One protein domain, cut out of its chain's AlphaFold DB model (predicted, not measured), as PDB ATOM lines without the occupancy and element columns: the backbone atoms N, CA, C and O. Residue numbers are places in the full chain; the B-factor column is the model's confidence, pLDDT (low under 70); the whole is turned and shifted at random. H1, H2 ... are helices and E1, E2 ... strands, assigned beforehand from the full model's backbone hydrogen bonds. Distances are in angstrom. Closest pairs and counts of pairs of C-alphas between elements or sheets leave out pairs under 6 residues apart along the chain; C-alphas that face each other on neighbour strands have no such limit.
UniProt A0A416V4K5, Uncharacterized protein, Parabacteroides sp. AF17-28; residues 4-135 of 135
ATOM      1  N   GLU A   4      13.400  40.553 -26.144       83.69
ATOM      2  CA  GLU A   4      14.362  39.767 -25.372       83.69
ATOM      3  C   GLU A   4      13.774  39.239 -24.050       83.69
ATOM      4  O   GLU A   4      14.026  38.091 -23.684       83.69
ATOM      5  N   PHE A   5      12.911  40.008 -23.367       85.50
ATOM      6  CA  PHE A   5      12.220  39.554 -22.152       85.50
ATOM      7  C   PHE A   5      11.407  38.284 -22.419       85.50
ATOM      8  O   PHE A   5      11.519  37.296 -21.692       85.50
ATOM      9  N   PHE A   6      10.605  38.300 -23.485       83.44
ATOM     10  CA  PHE A   6       9.733  37.183 -23.836       83.44
ATOM     11  C   PHE A   6      10.521  35.985 -24.370       83.44
ATOM     12  O   PHE A   6      10.163  34.843 -24.086       83.44
ATOM     13  N   GLU A   7      11.618  36.214 -25.095       83.81
ATOM     14  CA  GLU A   7      12.519  35.142 -25.527       83.81
ATOM     15  C   GLU A   7      13.181  34.438 -24.338       83.81
ATOM     16  O   GLU A   7      13.165  33.205 -24.269       83.81
ATOM     17  N   ILE A   8      13.706  35.194 -23.367       83.62
ATOM     18  CA  ILE A   8      14.283  34.635 -22.138       83.62
ATOM     19  C   ILE A   8      13.213  33.871 -21.357       83.62
ATOM     20  O   ILE A   8      13.435  32.721 -20.977       83.62
ATOM     21  N   ALA A   9      12.033  34.462 -21.164       82.38
ATOM     22  CA  ALA A   9      10.960  33.814 -20.424       82.38
ATOM     23  C   ALA A   9      10.511  32.498 -21.087       82.38
ATOM     24  O   ALA A   9      10.349  31.483 -20.405       82.38
ATOM     25  N   ASN A  10      10.386  32.465 -22.417       82.62
ATOM     26  CA  ASN A  10      10.078  31.240 -23.159       82.62
ATOM     27  C   ASN A  10      11.169  30.175 -22.997       82.62
ATOM     28  O   ASN A  10      10.851  29.009 -22.764       82.62
ATOM     29  N   ARG A  11      12.452  30.563 -23.031       82.50
ATOM     30  CA  ARG A  11      13.573  29.641 -22.763       82.50
ATOM     31  C   ARG A  11      13.538  29.059 -21.348       82.50
ATOM     32  O   ARG A  11      13.950  27.920 -21.161       82.50
ATOM     33  N   LEU A  12      13.016  29.809 -20.379       81.50
ATOM     34  CA  LEU A  12      12.811  29.369 -18.993       81.50
ATOM     35  C   LEU A  12      11.535  28.525 -18.804       81.50
ATOM     36  O   LEU A  12      11.235  28.088 -17.692       81.50
ATOM     37  N   GLY A  13      10.776  28.270 -19.877       79.38
ATOM     38  CA  GLY A  13       9.581  27.427 -19.858       79.38
ATOM     39  C   GLY A  13       8.259  28.183 -19.703       79.38
ATOM     40  O   GLY A  13       7.249  27.560 -19.375       79.38
ATOM     41  N   ALA A  14       8.221  29.494 -19.966       79.19
ATOM     42  CA  ALA A  14       6.994  30.294 -19.906       79.19
ATOM     43  C   ALA A  14       6.027  30.077 -21.085       79.19
ATOM     44  O   ALA A  14       5.019  30.770 -21.143       79.19
ATOM     45  N   CYS A  15       6.270  29.130 -22.001       65.94
ATOM     46  CA  CYS A  15       5.515  28.983 -23.260       65.94
ATOM     47  C   CYS A  15       3.987  28.815 -23.106       65.94
ATOM     48  O   CYS A  15       3.259  28.898 -24.090       65.94
ATOM     49  N   ARG A  16       3.491  28.514 -21.896       71.75
ATOM     50  CA  ARG A  16       2.052  28.443 -21.574       71.75
ATOM     51  C   ARG A  16       1.529  29.645 -20.773       71.75
ATOM     52  O   ARG A  16       0.327  29.738 -20.571       71.75
ATOM     53  N   LEU A  17       2.424  30.498 -20.280       77.69
ATOM     54  CA  LEU A  17       2.149  31.647 -19.412       77.69
ATOM     55  C   LEU A  17       2.302  32.987 -20.133       77.69
ATOM     56  O   LEU A  17       1.682  33.957 -19.714       77.69
ATOM     57  N   LEU A  18       3.141  33.041 -21.171       79.62
ATOM     58  CA  LEU A  18       3.417  34.239 -21.953       79.62
ATOM     59  C   LEU A  18       3.252  33.942 -23.445       79.62
ATOM     60  O   LEU A  18       3.792  32.966 -23.965       79.62
ATOM     61  N   HIS A  19       2.534  34.821 -24.129       75.81
ATOM     62  CA  HIS A  19       2.264  34.801 -25.559       75.81
ATOM     63  C   HIS A  19       3.101  35.834 -26.326       75.81
ATOM     64  O   HIS A  19       3.134  35.792 -27.555       75.81
ATOM     65  N   GLY A  20       3.793  36.748 -25.637       76.44
ATOM     66  CA  GLY A  20       4.634  37.775 -26.261       76.44
ATOM     67  C   GLY A  20       3.872  39.024 -26.703       76.44
ATOM     68  O   GLY A  20       4.419  39.850 -27.430       76.44
ATOM     69  N   THR A  21       2.608  39.146 -26.298       80.50
ATOM     70  CA  THR A  21       1.708  40.256 -26.669       80.50
ATOM     71  C   THR A  21       1.092  40.944 -25.455       80.50
ATOM     72  O   THR A  21       0.348  41.910 -25.610       80.50
ATOM     73  N   GLU A  22       1.424  40.469 -24.256       84.25
ATOM     74  CA  GLU A  22       0.922  40.980 -22.992       84.25
ATOM     75  C   GLU A  22       1.329  42.436 -22.788       84.25
ATOM     76  O   GLU A  22       2.492  42.833 -22.920       84.25
ATOM     77  N   SER A  23       0.352  43.230 -22.377       87.38
ATOM     78  CA  SER A  23       0.578  44.552 -21.834       87.38
ATOM     79  C   SER A  23       1.335  44.480 -20.507       87.38
ATOM     80  O   SER A  23       1.320  43.492 -19.770       87.38
ATOM     81  N   LYS A  24       1.951  45.603 -20.143       86.00
ATOM     82  CA  LYS A  24       2.640  45.771 -18.861       86.00
ATOM     83  C   LYS A  24       1.737  45.438 -17.662       86.00
ATOM     84  O   LYS A  24       2.203  44.843 -16.696       86.00
ATOM     85  N   GLU A  25       0.451  45.787 -17.731       89.06
ATOM     86  CA  GLU A  25      -0.522  45.476 -16.678       89.06
ATOM     87  C   GLU A  25      -0.847  43.978 -16.610       89.06
ATOM     88  O   GLU A  25      -0.951  43.425 -15.516       89.06
ATOM     89  N   GLU A  26      -0.980  43.294 -17.745       89.88
ATOM     90  CA  GLU A  26      -1.207  41.842 -17.769       89.88
ATOM     91  C   GLU A  26      -0.021  41.081 -17.174       89.88
ATOM     92  O   GLU A  26      -0.217  40.152 -16.392       89.88
ATOM     93  N   LEU A  27       1.202  41.539 -17.443       89.75
ATOM     94  CA  LEU A  27       2.405  40.988 -16.824       89.75
ATOM     95  C   LEU A  27       2.434  41.213 -15.309       89.75
ATOM     96  O   LEU A  27       2.713  40.275 -14.563       89.75
ATOM     97  N   MET A  28       2.075  42.412 -14.833       91.38
ATOM     98  CA  MET A  28       1.916  42.671 -13.396       91.38
ATOM     99  C   MET A  28       0.885  41.723 -12.765       91.38
ATOM    100  O   MET A  28       1.129  41.147 -11.706       91.38
ATOM    101  N   ARG A  29      -0.264  41.506 -13.422       91.19
ATOM    102  CA  ARG A  29      -1.282  40.552 -12.944       91.19
ATOM    103  C   ARG A  29      -0.728  39.135 -12.893       91.19
ATOM    104  O   ARG A  29      -1.012  38.416 -11.936       91.19
ATOM    105  N   LEU A  30       0.073  38.744 -13.883       90.94
ATOM    106  CA  LEU A  30       0.684  37.422 -13.950       90.94
ATOM    107  C   LEU A  30       1.604  37.159 -12.749       90.94
ATOM    108  O   LEU A  30       1.497  36.079 -12.167       90.94
ATOM    109  N   LEU A  31       2.408  38.143 -12.311       88.75
ATOM    110  CA  LEU A  31       3.269  38.036 -11.113       88.75
ATOM    111  C   LEU A  31       2.487  37.621  -9.858       88.75
ATOM    112  O   LEU A  31       3.003  36.908  -8.994       88.75
ATOM    113  N   LEU A  32       1.221  38.033  -9.781       89.88
ATOM    114  CA  LEU A  32       0.321  37.765  -8.666       89.88
ATOM    115  C   LEU A  32      -0.434  36.431  -8.801       89.88
ATOM    116  O   LEU A  32      -1.079  35.990  -7.846       89.88
ATOM    117  N   THR A  33      -0.410  35.769  -9.958       90.75
ATOM    118  CA  THR A  33      -1.054  34.455 -10.129       90.75
ATOM    119  C   THR A  33      -0.202  33.339  -9.519       90.75
ATOM    120  O   THR A  33       1.019  33.439  -9.541       90.75
ATOM    121  N   PRO A  34      -0.788  32.229  -9.028       88.00
ATOM    122  CA  PRO A  34      -0.000  31.121  -8.484       88.00
ATOM    123  C   PRO A  34       1.072  30.590  -9.446       88.00
ATOM    124  O   PRO A  34       2.204  30.384  -9.017       88.00
ATOM    125  N   GLN A  35       0.722  30.425 -10.728       88.06
ATOM    126  CA  GLN A  35       1.622  29.911 -11.766       88.06
ATOM    127  C   GLN A  35       2.713  30.922 -12.128       88.06
ATOM    128  O   GLN A  35       3.879  30.552 -12.224       88.06
ATOM    129  N   GLY A  36       2.350  32.200 -12.289       89.44
ATOM    130  CA  GLY A  36       3.315  33.258 -12.562       89.44
ATOM    131  C   GLY A  36       4.274  33.459 -11.394       89.44
ATOM    132  O   GLY A  36       5.480  33.475 -11.608       89.44
ATOM    133  N   THR A  37       3.774  33.487 -10.154       88.31
ATOM    134  CA  THR A  37       4.627  33.527  -8.962       88.31
ATOM    135  C   THR A  37       5.589  32.343  -8.924       88.31
ATOM    136  O   THR A  37       6.776  32.551  -8.726       88.31
ATOM    137  N   GLU A  38       5.107  31.111  -9.121       88.75
ATOM    138  CA  GLU A  38       5.961  29.917  -9.092       88.75
ATOM    139  C   GLU A  38       7.050  29.968 -10.167       88.75
ATOM    140  O   GLU A  38       8.226  29.739  -9.870       88.75
ATOM    141  N   PHE A  39       6.673  30.340 -11.392       89.56
ATOM    142  CA  PHE A  39       7.609  30.555 -12.489       89.56
ATOM    143  C   PHE A  39       8.673  31.596 -12.124       89.56
ATOM    144  O   PHE A  39       9.863  31.345 -12.324       89.56
ATOM    145  N   CYS A  40       8.253  32.727 -11.550       89.44
ATOM    146  CA  CYS A  40       9.147  33.821 -11.197       89.44
ATOM    147  C   CYS A  40      10.123  33.419 -10.089       89.44
ATOM    148  O   CYS A  40      11.335  33.567 -10.244       89.44
ATOM    149  N   THR A  41       9.613  32.823  -9.009       86.88
ATOM    150  CA  THR A  41      10.427  32.386  -7.870       86.88
ATOM    151  C   THR A  41      11.404  31.276  -8.243       86.88
ATOM    152  O   THR A  41      12.528  31.261  -7.756       86.88
ATOM    153  N   LYS A  42      11.007  30.350  -9.128       88.19
ATOM    154  CA  LYS A  42      11.845  29.210  -9.527       88.19
ATOM    155  C   LYS A  42      12.981  29.613 -10.462       88.19
ATOM    156  O   LYS A  42      14.067  29.052 -10.373       88.19
ATOM    157  N   ASN A  43      12.717  30.547 -11.371       87.19
ATOM    158  CA  ASN A  43      13.681  30.954 -12.391       87.19
ATOM    159  C   ASN A  43      14.420  32.254 -12.048       87.19
ATOM    160  O   ASN A  43      15.233  32.708 -12.847       87.19
ATOM    161  N   ASN A  44      14.129  32.857 -10.890       86.81
ATOM    162  CA  ASN A  44      14.616  34.179 -10.497       86.81
ATOM    163  C   ASN A  44      14.409  35.240 -11.598       86.81
ATOM    164  O   ASN A  44      15.297  36.031 -11.918       86.81
ATOM    165  N   PHE A  45      13.230  35.200 -12.217       87.50
ATOM    166  CA  PHE A  45      12.832  36.041 -13.340       87.50
ATOM    167  C   PHE A  45      11.521  36.757 -12.987       87.50
ATOM    168  O   PHE A  45      10.684  36.140 -12.339       87.50
ATOM    169  N   PRO A  46      11.270  38.001 -13.422       90.12
ATOM    170  CA  PRO A  46      12.182  38.894 -14.138       90.12
ATOM    171  C   PRO A  46      13.383  39.337 -13.300       90.12
ATOM    172  O   PRO A  46      13.376  39.175 -12.080       90.12
ATOM    173  N   SER A  47      14.402  39.915 -13.941       91.50
ATOM    174  CA  SER A  47      15.513  40.554 -13.225       91.50
ATOM    175  C   SER A  47      15.038  41.790 -12.455       91.50
ATOM    176  O   SER A  47      13.988  42.362 -12.761       91.50
ATOM    177  N   MET A  48      15.831  42.260 -11.487       93.19
ATOM    178  CA  MET A  48      15.510  43.512 -10.793       93.19
ATOM    179  C   MET A  48      15.374  44.695 -11.746       93.19
ATOM    180  O   MET A  48      14.429  45.458 -11.613       93.19
ATOM    181  N   GLU A  49      16.261  44.843 -12.729       91.75
ATOM    182  CA  GLU A  49      16.180  45.942 -13.701       91.75
ATOM    183  C   GLU A  49      14.857  45.937 -14.474       91.75
ATOM    184  O   GLU A  49      14.218  46.979 -14.601       91.75
ATOM    185  N   GLN A  50      14.389  44.757 -14.886       90.88
ATOM    186  CA  GLN A  50      13.100  44.597 -15.562       90.88
ATOM    187  C   GLN A  50      11.927  44.890 -14.623       90.88
ATOM    188  O   GLN A  50      10.963  45.543 -15.016       90.88
ATOM    189  N   LEU A  51      12.009  44.453 -13.362       92.06
ATOM    190  CA  LEU A  51      10.983  44.756 -12.367       92.06
ATOM    191  C   LEU A  51      10.873  46.257 -12.114       92.06
ATOM    192  O   LEU A  51       9.768  46.761 -11.953       92.06
ATOM    193  N   ARG A  52      11.983  47.000 -12.139       94.06
ATOM    194  CA  ARG A  52      11.962  48.455 -11.936       94.06
ATOM    195  C   ARG A  52      11.134  49.192 -12.980       94.06
ATOM    196  O   ARG A  52      10.573  50.232 -12.645       94.06
ATOM    197  N   GLU A  53      10.983  48.644 -14.187       91.56
ATOM    198  CA  GLU A  53      10.060  49.206 -15.174       91.56
ATOM    199  C   GLU A  53       8.628  49.230 -14.647       91.56
ATOM    200  O   GLU A  53       7.885  50.144 -14.977       91.56
ATOM    201  N   PHE A  54       8.217  48.261 -13.825       90.12
ATOM    202  CA  PHE A  54       6.862  48.166 -13.283       90.12
ATOM    203  C   PHE A  54       6.544  49.174 -12.176       90.12
ATOM    204  O   PHE A  54       5.367  49.312 -11.856       90.12
ATOM    205  N   ARG A  55       7.530  49.894 -11.628       92.62
ATOM    206  CA  ARG A  55       7.312  50.834 -10.518       92.62
ATOM    207  C   ARG A  55       6.235  51.882 -10.803       92.62
ATOM    208  O   ARG A  55       6.044  52.318 -11.941       92.62
ATOM    209  N   GLY A  56       5.602  52.332  -9.724       91.94
ATOM    210  CA  GLY A  56       4.636  53.425  -9.707       91.94
ATOM    211  C   GLY A  56       3.280  53.010  -9.144       91.94
ATOM    212  O   GLY A  56       3.021  51.834  -8.885       91.94
ATOM    213  N   GLU A  57       2.388  53.992  -9.025       93.00
ATOM    214  CA  GLU A  57       1.086  53.875  -8.350       93.00
ATOM    215  C   GLU A  57       0.241  52.696  -8.848       93.00
ATOM    216  O   GLU A  57      -0.446  52.032  -8.075       93.00
ATOM    217  N   LYS A  58       0.307  52.388 -10.150       93.12
ATOM    218  CA  LYS A  58      -0.444  51.269 -10.727       93.12
ATOM    219  C   LYS A  58      -0.001  49.922 -10.147       93.12
ATOM    220  O   LYS A  58      -0.866  49.113  -9.823       93.12
ATOM    221  N   ALA A  59       1.302  49.685 -10.000       94.31
ATOM    222  CA  ALA A  59       1.819  48.445  -9.421       94.31
ATOM    223  C   ALA A  59       1.485  48.354  -7.927       94.31
ATOM    224  O   ALA A  59       0.973  47.329  -7.474       94.31
ATOM    225  N   GLU A  60       1.660  49.453  -7.195       95.31
ATOM    226  CA  GLU A  60       1.350  49.523  -5.765       95.31
ATOM    227  C   GLU A  60      -0.144  49.282  -5.503       95.31
ATOM    228  O   GLU A  60      -0.499  48.490  -4.630       95.31
ATOM    229  N   SER A  61      -1.033  49.826  -6.349       94.12
ATOM    230  CA  SER A  61      -2.483  49.573  -6.278       94.12
ATOM    231  C   SER A  61      -2.868  48.100  -6.478       94.12
ATOM    232  O   SER A  61      -3.959  47.679  -6.095       94.12
ATOM    233  N   MET A  62      -1.976  47.305  -7.075       94.19
ATOM    234  CA  MET A  62      -2.142  45.864  -7.270       94.19
ATOM    235  C   MET A  62      -1.439  45.033  -6.184       94.19
ATOM    236  O   MET A  62      -1.538  43.807  -6.208       94.19
ATOM    237  N   GLY A  63      -0.743  45.673  -5.240       95.44
ATOM    238  CA  GLY A  63       0.036  45.013  -4.194       95.44
ATOM    239  C   GLY A  63       1.460  44.642  -4.616       95.44
ATOM    240  O   GLY A  63       2.030  43.712  -4.050       95.44
ATOM    241  N   ILE A  64       2.030  45.313  -5.618       96.50
ATOM    242  CA  ILE A  64       3.398  45.082  -6.102       96.50
ATOM    243  C   ILE A  64       4.274  46.269  -5.693       96.50
ATOM    244  O   ILE A  64       4.033  47.389  -6.135       96.50
ATOM    245  N   TYR A  65       5.315  46.009  -4.905       97.12
ATOM    246  CA  TYR A  65       6.251  47.014  -4.399       97.12
ATOM    247  C   TYR A  65       7.678  46.646  -4.813       97.12
ATOM    248  O   TYR A  65       8.119  45.504  -4.639       97.12
ATOM    249  N   ILE A  66       8.381  47.599  -5.429       96.69
ATOM    250  CA  ILE A  66       9.702  47.393  -6.034       96.69
ATOM    251  C   ILE A  66      10.623  48.539  -5.618       96.69
ATOM    252  O   ILE A  66      10.394  49.678  -6.022       96.69
ATOM    253  N   ASP A  67      11.691  48.222  -4.881       95.38
ATOM    254  CA  ASP A  67      12.591  49.187  -4.232       95.38
ATOM    255  C   ASP A  67      11.825  50.304  -3.475       95.38
ATOM    256  O   ASP A  67      12.192  51.480  -3.563       95.38
ATOM    257  N   THR A  68      10.746  49.940  -2.771       94.62
ATOM    258  CA  THR A  68       9.903  50.868  -1.997       94.62
ATOM    259  C   THR A  68       9.726  50.348  -0.575       94.62
ATOM    260  O   THR A  68       9.293  49.211  -0.389       94.62
ATOM    261  N   ASP A  69      10.007  51.185   0.422       95.81
ATOM    262  CA  ASP A  69       9.719  50.863   1.820       95.81
ATOM    263  C   ASP A  69       8.239  51.131   2.118       95.81
ATOM    264  O   ASP A  69       7.718  52.199   1.786       95.81
ATOM    265  N   VAL A  70       7.545  50.158   2.713       96.81
ATOM    266  CA  VAL A  70       6.091  50.232   2.900       96.81
ATOM    267  C   VAL A  70       5.634  49.605   4.215       96.81
ATOM    268  O   VAL A  70       6.175  48.602   4.672       96.81
ATOM    269  N   GLU A  71       4.584  50.169   4.803       98.25
ATOM    270  CA  GLU A  71       3.847  49.568   5.912       98.25
ATOM    271  C   GLU A  71       2.393  49.347   5.487       98.25
ATOM    272  O   GLU A  71       1.739  50.269   4.998       98.25
ATOM    273  N   LEU A  72       1.896  48.114   5.612       97.88
ATOM    274  CA  LEU A  72       0.575  47.720   5.113       97.88
ATOM    275  C   LEU A  72      -0.213  46.936   6.157       97.88
ATOM    276  O   LEU A  72       0.333  46.100   6.874       97.88
ATOM    277  N   THR A  73      -1.531  47.128   6.148       97.88
ATOM    278  CA  THR A  73      -2.470  46.399   7.008       97.88
ATOM    279  C   THR A  73      -3.421  45.555   6.162       97.88
ATOM    280  O   THR A  73      -4.119  46.060   5.287       97.88
ATOM    281  N   ASN A  74      -3.434  44.250   6.428       97.19
ATOM    282  CA  ASN A  74      -4.229  43.215   5.769       97.19
ATOM    283  C   ASN A  74      -4.151  43.165   4.221       97.19
ATOM    284  O   ASN A  74      -5.182  42.939   3.574       97.19
ATOM    285  N   PRO A  75      -2.975  43.318   3.567       96.56
ATOM    286  CA  PRO A  75      -2.891  43.144   2.118       96.56
ATOM    287  C   PRO A  75      -3.115  41.672   1.731       96.56
ATOM    288  O   PRO A  75      -2.282  40.811   2.004       96.56
ATOM    289  N   VAL A  76      -4.225  41.368   1.044       95.19
ATOM    290  CA  VAL A  76      -4.598  39.990   0.631       95.19
ATOM    291  C   VAL A  76      -3.466  39.281  -0.123       95.19
ATOM    292  O   VAL A  76      -3.242  38.074   0.029       95.19
ATOM    293  N   LYS A  77      -2.744  40.031  -0.956       95.38
ATOM    294  CA  LYS A  77      -1.573  39.556  -1.681       95.38
ATOM    295  C   LYS A  77      -0.577  40.690  -1.845       95.38
ATOM    296  O   LYS A  77      -0.969  41.776  -2.260       95.38
ATOM    297  N   VAL A  78       0.688  40.411  -1.561       96.50
ATOM    298  CA  VAL A  78       1.779  41.362  -1.735       96.50
ATOM    299  C   VAL A  78       2.963  40.702  -2.432       96.50
ATOM    300  O   VAL A  78       3.314  39.557  -2.140       96.50
ATOM    301  N   PHE A  79       3.556  41.426  -3.374       96.56
ATOM    302  CA  PHE A  79       4.786  41.067  -4.065       96.56
ATOM    303  C   PHE A  79       5.837  42.134  -3.765       96.56
ATOM    304  O   PHE A  79       5.620  43.308  -4.054       96.56
ATOM    305  N   LEU A  80       6.959  41.717  -3.189       96.94
ATOM    306  CA  LEU A  80       8.052  42.576  -2.752       96.94
ATOM    307  C   LEU A  80       9.320  42.211  -3.523       96.94
ATOM    308  O   LEU A  80       9.753  41.057  -3.499       96.94
ATOM    309  N   ALA A  81       9.936  43.196  -4.169       96.12
ATOM    310  CA  ALA A  81      11.231  43.048  -4.830       96.12
ATOM    311  C   ALA A  81      12.181  44.166  -4.390       96.12
ATOM    312  O   ALA A  81      11.835  45.339  -4.517       96.12
ATOM    313  N   GLY A  82      13.338  43.820  -3.811       95.56
ATOM    314  CA  GLY A  82      14.303  44.800  -3.272       95.56
ATOM    315  C   GLY A  82      13.729  45.785  -2.240       95.56
ATOM    316  O   GLY A  82      14.314  46.830  -1.987       95.56
ATOM    317  N   SER A  83      12.553  45.482  -1.687       95.94
ATOM    318  CA  SER A  83      11.745  46.381  -0.855       95.94
ATOM    319  C   SER A  83      11.812  45.971   0.610       95.94
ATOM    320  O   SER A  83      11.993  44.784   0.895       95.94
ATOM    321  N   LYS A  84      11.614  46.913   1.534       97.62
ATOM    322  CA  LYS A  84      11.406  46.606   2.953       97.62
ATOM    323  C   LYS A  84       9.944  46.806   3.317       97.62
ATOM    324  O   LYS A  84       9.374  47.851   3.024       97.62
ATOM    325  N   ALA A  85       9.329  45.809   3.937       98.06
ATOM    326  CA  ALA A  85       7.920  45.873   4.288       98.06
ATOM    327  C   ALA A  85       7.678  45.540   5.757       98.06
ATOM    328  O   ALA A  85       8.200  44.549   6.259       98.06
ATOM    329  N   VAL A  86       6.812  46.316   6.404       98.56
ATOM    330  CA  VAL A  86       6.170  45.938   7.668       98.56
ATOM    331  C   VAL A  86       4.718  45.587   7.355       98.56
ATOM    332  O   VAL A  86       3.974  46.390   6.793       98.56
ATOM    333  N   LEU A  87       4.319  44.350   7.640       98.50
ATOM    334  CA  LEU A  87       3.031  43.797   7.235       98.50
ATOM    335  C   LEU A  87       2.235  43.360   8.459       98.50
ATOM    336  O   LEU A  87       2.639  42.441   9.167       98.50
ATOM    337  N   HIS A  88       1.069  43.967   8.658       98.50
ATOM    338  CA  HIS A  88       0.152  43.640   9.747       98.50
ATOM    339  C   HIS A  88      -1.017  42.802   9.236       98.50
ATOM    340  O   HIS A  88      -1.706  43.203   8.300       98.50
ATOM    341  N   PHE A  89      -1.265  41.655   9.861       98.25
ATOM    342  CA  PHE A  89      -2.361  40.741   9.545       98.25
ATOM    343  C   PHE A  89      -3.150  40.413  10.814       98.25
ATOM    344  O   PHE A  89      -2.711  39.609  11.636       98.25
ATOM    345  N   ASP A  90      -4.320  41.024  10.977       96.81
ATOM    346  CA  ASP A  90      -5.121  40.964  12.210       96.81
ATOM    347  C   ASP A  90      -6.587  40.560  11.979       96.81
ATOM    348  O   ASP A  90      -7.417  40.621  12.890       96.81
ATOM    349  N   THR A  91      -6.920  40.093  10.772       96.44
ATOM    350  CA  THR A  91      -8.244  39.535  10.468       96.44
ATOM    351  C   THR A  91      -8.178  38.077  10.026       96.44
ATOM    352  O   THR A  91      -7.184  37.621   9.450       96.44
ATOM    353  N   ILE A  92      -9.278  37.356  10.274       96.31
ATOM    354  CA  ILE A  92      -9.463  35.934   9.952       96.31
ATOM    355  C   ILE A  92      -9.564  35.756   8.430       96.31
ATOM    356  O   ILE A  92     -10.648  35.632   7.858       96.31
ATOM    357  N   ALA A  93      -8.418  35.757   7.760       95.81
ATOM    358  CA  ALA A  93      -8.322  35.602   6.319       95.81
ATOM    359  C   ALA A  93      -7.016  34.914   5.910       95.81
ATOM    360  O   ALA A  93      -6.118  34.648   6.716       95.81
ATOM    361  N   ARG A  94      -6.938  34.606   4.615       96.12
ATOM    362  CA  ARG A  94      -5.750  34.052   3.973       96.12
ATOM    363  C   ARG A  94      -4.996  35.149   3.230       96.12
ATOM    364  O   ARG A  94      -5.566  35.791   2.351       96.12
ATOM    365  N   TYR A  95      -3.698  35.239   3.490       97.19
ATOM    366  CA  TYR A  95      -2.784  36.202   2.884       97.19
ATOM    367  C   TYR A  95      -1.663  35.504   2.123       97.19
ATOM    368  O   TYR A  95      -1.331  34.349   2.402       97.19
ATOM    369  N   ASN A  96      -1.079  36.197   1.148       96.31
ATOM    370  CA  ASN A  96       0.092  35.714   0.418       96.31
ATOM    371  C   ASN A  96       1.146  36.819   0.352       96.31
ATOM    372  O   ASN A  96       0.879  37.887  -0.192       96.31
ATOM    373  N   VAL A  97       2.338  36.533   0.858       97.00
ATOM    374  CA  VAL A  97       3.505  37.413   0.816       97.00
ATOM    375  C   VAL A  97       4.545  36.757  -0.075       97.00
ATOM    376  O   VAL A  97       4.920  35.607   0.140       97.00
ATOM    377  N   ILE A  98       4.984  37.464  -1.107       95.88
ATOM    378  CA  ILE A  98       5.969  36.978  -2.068       95.88
ATOM    379  C   ILE A  98       7.175  37.902  -1.976       95.88
ATOM    380  O   ILE A  98       7.032  39.103  -2.183       95.88
ATOM    381  N   LEU A  99       8.342  37.345  -1.666       95.31
ATOM    382  CA  LEU A  99       9.601  38.077  -1.579       95.31
ATOM    383  C   LEU A  99      10.547  37.592  -2.667       95.31
ATOM    384  O   LEU A  99      10.779  36.390  -2.808       95.31
ATOM    385  N   MET A 100      11.121  38.534  -3.401       94.25
ATOM    386  CA  MET A 100      12.152  38.283  -4.398       94.25
ATOM    387  C   MET A 100      13.281  39.303  -4.270       94.25
ATOM    388  O   MET A 100      13.092  40.401  -3.744       94.25
ATOM    389  N   HIS A 101      14.452  38.944  -4.799       93.75
ATOM    390  CA  HIS A 101      15.555  39.878  -5.048       93.75
ATOM    391  C   HIS A 101      15.951  40.752  -3.843       93.75
ATOM    392  O   HIS A 101      15.974  41.978  -3.934       93.75
ATOM    393  N   GLY A 102      16.234  40.134  -2.698       93.56
ATOM    394  CA  GLY A 102      16.718  40.833  -1.504       93.56
ATOM    395  C   GLY A 102      15.657  41.636  -0.750       93.56
ATOM    396  O   GLY A 102      16.014  42.467   0.081       93.56
ATOM    397  N   ALA A 103      14.367  41.425  -1.027       96.75
ATOM    398  CA  ALA A 103      13.300  42.035  -0.239       96.75
ATOM    399  C   ALA A 103      13.334  41.561   1.224       96.75
ATOM    400  O   ALA A 103      13.672  40.412   1.506       96.75
ATOM    401  N   THR A 104      12.925  42.429   2.146       97.94
ATOM    402  CA  THR A 104      12.803  42.118   3.576       97.94
ATOM    403  C   THR A 104      11.368  42.353   4.033       97.94
ATOM    404  O   THR A 104      10.749  43.337   3.621       97.94
ATOM    405  N   ALA A 105      10.815  41.450   4.842       98.12
ATOM    406  CA  ALA A 105       9.481  41.618   5.411       98.12
ATOM    407  C   ALA A 105       9.453  41.292   6.905       98.12
ATOM    408  O   ALA A 105       9.829  40.194   7.312       98.12
ATOM    409  N   GLU A 106       8.927  42.219   7.693       98.50
ATOM    410  CA  GLU A 106       8.538  42.015   9.084       98.50
ATOM    411  C   GLU A 106       7.029  41.745   9.125       98.50
ATOM    412  O   GLU A 106       6.221  42.586   8.732       98.50
ATOM    413  N   ILE A 107       6.638  40.538   9.532       98.44
ATOM    414  CA  ILE A 107       5.251  40.064   9.494       98.44
ATOM    415  C   ILE A 107       4.697  40.001  10.914       98.44
ATOM    416  O   ILE A 107       5.080  39.126  11.688       98.44
ATOM    417  N   HIS A 108       3.727  40.863  11.207       98.31
ATOM    418  CA  HIS A 108       2.917  40.853  12.422       98.31
ATOM    419  C   HIS A 108       1.611  40.108  12.156       98.31
ATOM    420  O   HIS A 108       0.780  40.583  11.385       98.31
ATOM    421  N   ALA A 109       1.406  38.937  12.763       97.62
ATOM    422  CA  ALA A 109       0.216  38.116  12.520       97.62
ATOM    423  C   ALA A 109      -0.548  37.773  13.810       97.62
ATOM    424  O   ALA A 109       0.014  37.248  14.773       97.62
ATOM    425  N   SER A 110      -1.859  38.009  13.812       97.00
ATOM    426  CA  SER A 110      -2.758  37.713  14.933       97.00
ATOM    427  C   SER A 110      -4.147  37.271  14.458       97.00
ATOM    428  O   SER A 110      -4.397  37.158  13.258       97.00
ATOM    429  N   ASN A 111      -5.050  36.979  15.400       95.75
ATOM    430  CA  ASN A 111      -6.480  36.753  15.145       95.75
ATOM    431  C   ASN A 111      -6.773  35.729  14.030       95.75
ATOM    432  O   ASN A 111      -7.503  35.997  13.076       95.75
ATOM    433  N   TYR A 112      -6.173  34.541  14.138       95.12
ATOM    434  CA  TYR A 112      -6.346  33.431  13.191       95.12
ATOM    435  C   TYR A 112      -5.997  33.758  11.726       95.12
ATOM    436  O   TYR A 112      -6.403  33.025  10.818       95.12
ATOM    437  N   ALA A 113      -5.213  34.811  11.476       97.31
ATOM    438  CA  ALA A 113      -4.659  35.083  10.157       97.31
ATOM    439  C   ALA A 113      -3.785  33.911   9.680       97.31
ATOM    440  O   ALA A 113      -2.990  33.345  10.441       97.31
ATOM    441  N   VAL A 114      -3.918  33.554   8.398       97.75
ATOM    442  CA  VAL A 114      -3.075  32.546   7.745       97.75
ATOM    443  C   VAL A 114      -2.276  33.207   6.632       97.75
ATOM    444  O   VAL A 114      -2.826  33.540   5.580       97.75
ATOM    445  N   VAL A 115      -0.976  33.380   6.845       97.94
ATOM    446  CA  VAL A 115      -0.069  34.057   5.911       97.94
ATOM    447  C   VAL A 115       0.811  33.024   5.220       97.94
ATOM    448  O   VAL A 115       1.554  32.307   5.879       97.94
ATOM    449  N   PHE A 116       0.733  32.942   3.894       97.12
ATOM    450  CA  PHE A 116       1.629  32.109   3.089       97.12
ATOM    451  C   PHE A 116       2.794  32.949   2.584       97.12
ATOM    452  O   PHE A 116       2.571  33.929   1.871       97.12
ATOM    453  N   VAL A 117       4.016  32.550   2.909       96.44
ATOM    454  CA  VAL A 117       5.238  33.259   2.548       96.44
ATOM    455  C   VAL A 117       5.989  32.473   1.480       96.44
ATOM    456  O   VAL A 117       6.468  31.364   1.691       96.44
ATOM    457  N   LYS A 118       6.123  33.073   0.298       94.12
ATOM    458  CA  LYS A 118       6.979  32.574  -0.778       94.12
ATOM    459  C   LYS A 118       8.248  33.407  -0.810       94.12
ATOM    460  O   LYS A 118       8.246  34.510  -1.348       94.12
ATOM    461  N   ASN A 119       9.316  32.874  -0.232       92.94
ATOM    462  CA  ASN A 119      10.610  33.539  -0.192       92.94
ATOM    463  C   ASN A 119      11.542  32.980  -1.281       92.94
ATOM    464  O   ASN A 119      11.946  31.820  -1.220       92.94
ATOM    465  N   ALA A 120      11.884  33.814  -2.264       90.19
ATOM    466  CA  ALA A 120      12.836  33.513  -3.328       90.19
ATOM    467  C   ALA A 120      14.015  34.497  -3.306       90.19
ATOM    468  O   ALA A 120      14.285  35.203  -4.277       90.19
ATOM    469  N   GLY A 121      14.711  34.547  -2.168       85.25
ATOM    470  CA  GLY A 121      15.955  35.304  -2.007       85.25
ATOM    471  C   GLY A 121      15.810  36.609  -1.227       85.25
ATOM    472  O   GLY A 121      16.482  37.578  -1.561       85.25
ATOM    473  N   GLY A 122      14.927  36.645  -0.229       91.56
ATOM    474  CA  GLY A 122      14.752  37.738   0.724       91.56
ATOM    475  C   GLY A 122      14.858  37.282   2.184       91.56
ATOM    476  O   GLY A 122      15.139  36.116   2.470       91.56
ATOM    477  N   GLU A 123      14.587  38.194   3.112       96.12
ATOM    478  CA  GLU A 123      14.601  37.945   4.559       96.12
ATOM    479  C   GLU A 123      13.208  38.155   5.153       96.12
ATOM    480  O   GLU A 123      12.471  39.051   4.740       96.12
ATOM    481  N   VAL A 124      12.821  37.302   6.101       97.19
ATOM    482  CA  VAL A 124      11.494  37.353   6.722       97.19
ATOM    483  C   VAL A 124      11.637  37.209   8.225       97.19
ATOM    484  O   VAL A 124      12.146  36.197   8.706       97.19
ATOM    485  N   GLU A 125      11.138  38.199   8.950       97.75
ATOM    486  CA  GLU A 125      10.949  38.152  10.393       97.75
ATOM    487  C   GLU A 125       9.461  37.965  10.694       97.75
ATOM    488  O   GLU A 125       8.606  38.602  10.080       97.75
ATOM    489  N   VAL A 126       9.134  37.051  11.610       97.69
ATOM    490  CA  VAL A 126       7.743  36.720  11.942       97.69
ATOM    491  C   VAL A 126       7.492  36.955  13.421       97.69
ATOM    492  O   VAL A 126       8.040  36.261  14.277       97.69
ATOM    493  N   ILE A 127       6.575  37.873  13.698       97.12
ATOM    494  CA  ILE A 127       6.052  38.194  15.019       97.12
ATOM    495  C   ILE A 127       4.582  37.780  15.010       97.12
ATOM    496  O   ILE A 127       3.754  38.363  14.317       97.12
ATOM    497  N   LYS A 128       4.230  36.722  15.742       95.88
ATOM    498  CA  LYS A 128       2.854  36.217  15.734       95.88
ATOM    499  C   LYS A 128       2.363  35.789  17.103       95.88
ATOM    500  O   LYS A 128       3.143  35.339  17.940       95.88
ATOM    501  N   ASP A 129       1.051  35.860  17.286       92.81
ATOM    502  CA  ASP A 129       0.391  35.298  18.458       92.81
ATOM    503  C   ASP A 129       0.215  33.760  18.353       92.81
ATOM    504  O   ASP A 129       0.721  33.077  17.445       92.81
ATOM    505  N   ASN A 130      -0.517  33.193  19.316       93.44
ATOM    506  CA  ASN A 130      -0.811  31.758  19.384       93.44
ATOM    507  C   ASN A 130      -1.938  31.303  18.437       93.44
ATOM    508  O   ASN A 130      -2.178  30.103  18.315       93.44
ATOM    509  N   THR A 131      -2.641  32.230  17.786       93.56
ATOM    510  CA  THR A 131      -3.798  31.955  16.923       93.56
ATOM    511  C   THR A 131      -3.437  31.995  15.441       93.56
ATOM    512  O   THR A 131      -3.966  31.204  14.658       93.56
ATOM    513  N   ALA A 132      -2.503  32.864  15.055       95.31
ATOM    514  CA  ALA A 132      -2.073  33.025  13.680       95.31
ATOM    515  C   ALA A 132      -1.075  31.947  13.231       95.31
ATOM    516  O   ALA A 132      -0.255  31.415  14.002       95.31
ATOM    517  N   LYS A 133      -1.122  31.655  11.930       96.31
ATOM    518  CA  LYS A 133      -0.199  30.744  11.251       96.31
ATOM    519  C   LYS A 133       0.501  31.459  10.105       96.31
ATOM    520  O   LYS A 133      -0.147  32.049   9.249       96.31
ATOM    521  N   VAL A 134       1.820  31.337  10.074       95.19
ATOM    522  CA  VAL A 134       2.662  31.763   8.955       95.19
ATOM    523  C   VAL A 134       3.320  30.505   8.396       95.19
ATOM    524  O   VAL A 134       3.847  29.710   9.178       95.19
ATOM    525  N   LEU A 135       3.174  30.280   7.088       92.88
ATOM    526  CA  LEU A 135       3.521  29.044   6.376       92.88
ATOM    527  C   LEU A 135       4.447  29.314   5.198       92.88
ATOM    528  O   LEU A 135       4.192  30.314   4.490       92.88
TER     529      LEU A 135
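AT A GLANCE: This is residues 4 to 135 of the 135 residues of an uncharacterized protein of Parabacteroides sp. AF17-28 (UniProt A0A416V4K5). What does the model look like? Two parallel sheets of four strands stand face to face as a sandwich, and the chain from E1 to E8 winds through them in stacked turns, changing sheet at each link. H3 and H4 pack on the face of the sheet E1 E3 E5 E7 turned away from the other sheet, H2 and H5 graze that sheet, and H1 lies beyond them at one end of the length. What makes it up, and how large is it? The printed part has 132 residues, with five named helices followed by eight named strands, and its class is mixed, helices and strands. It is compact, with a radius of gyration of the C-alphas of 14.8 A, and its outline is elongated, 47 by 25 by 22 A.

HOW THE PARTS SIT: How is the first sheet built? Its order is E1, residues 64 to 66, E3, residues 77 to 81, E5, residues 94 to 100, and E7, residues 114 to 120, all parallel. N 65 and O 79 are 2.8 A apart, N 78 and O 96 2.9 A, and N 95 and O 114 2.8 A, within hydrogen-bond range. What faces it? The second sheet runs E2, residues 70 to 73, E4, residues 84 to 89, E6, residues 104 to 109, and E8, residues 123 to 128, all parallel, with N 72 and O 86 at 2.9 A, N 87 and O 106 at 2.8 A, and N 107 and O 125 at 2.8 A, within hydrogen-bond range. The facing parts of this sandwich, two sheets face to face, are 10.0 A apart centre to centre, their best planes 10 degrees apart. Which helices are on the first sheet? H3, residues 34 to 43, is on it at a height over the sheet of 9.6 A, along the strands at 21 degrees to E5 on the local plane; its closest C-alphas to E7 are those of Thr 41 and Ala 120, 5.3 A. H4, residues 48 to 53, is on the same face, making two layers, helices on one face of a sheet; the C-alphas of Arg 52 and Ile 66 in E1, the closest of the two elements, are 6.4 A apart. H2, residues 24 to 31, and H5, residues 57 to 60, only graze the sheet. How do the helices meet? H2 and H3 touch only at the corner, with Leu 30 and Gly 36 the closest C-alphas at 5.1 A, about perpendicular at 85 degrees. H1, residues 4 to 11, is only just apart from H4, the closest C-alphas 8.3 A. Every O i to N i+4 pair is within hydrogen-bond range in H1, H2 and H3, 1 of 2 in H4, and H5 is too short for one.

IN THESE COORDINATES: Where do the elements begin and end? H1 begins at C-alpha 4, (14.362, 39.767, -25.372), and E8 ends at C-alpha 128, (2.854, 36.217, 15.734). Which are longest? E5 is 20.2 A from first to last C-alpha, E7 19.4 A, and H3 14.2 A.

THE WHOLE: How far does it reach? The two C-alphas farthest apart, those of Glu 4 and Asn 130, are 47.9 A apart. Are there cuts, long links or weak places? The printed part has no cut, and the link from H1 to H2, 12 residues, is long. The mean pLDDT of the printed part is 92.0, with residue 15 under 70.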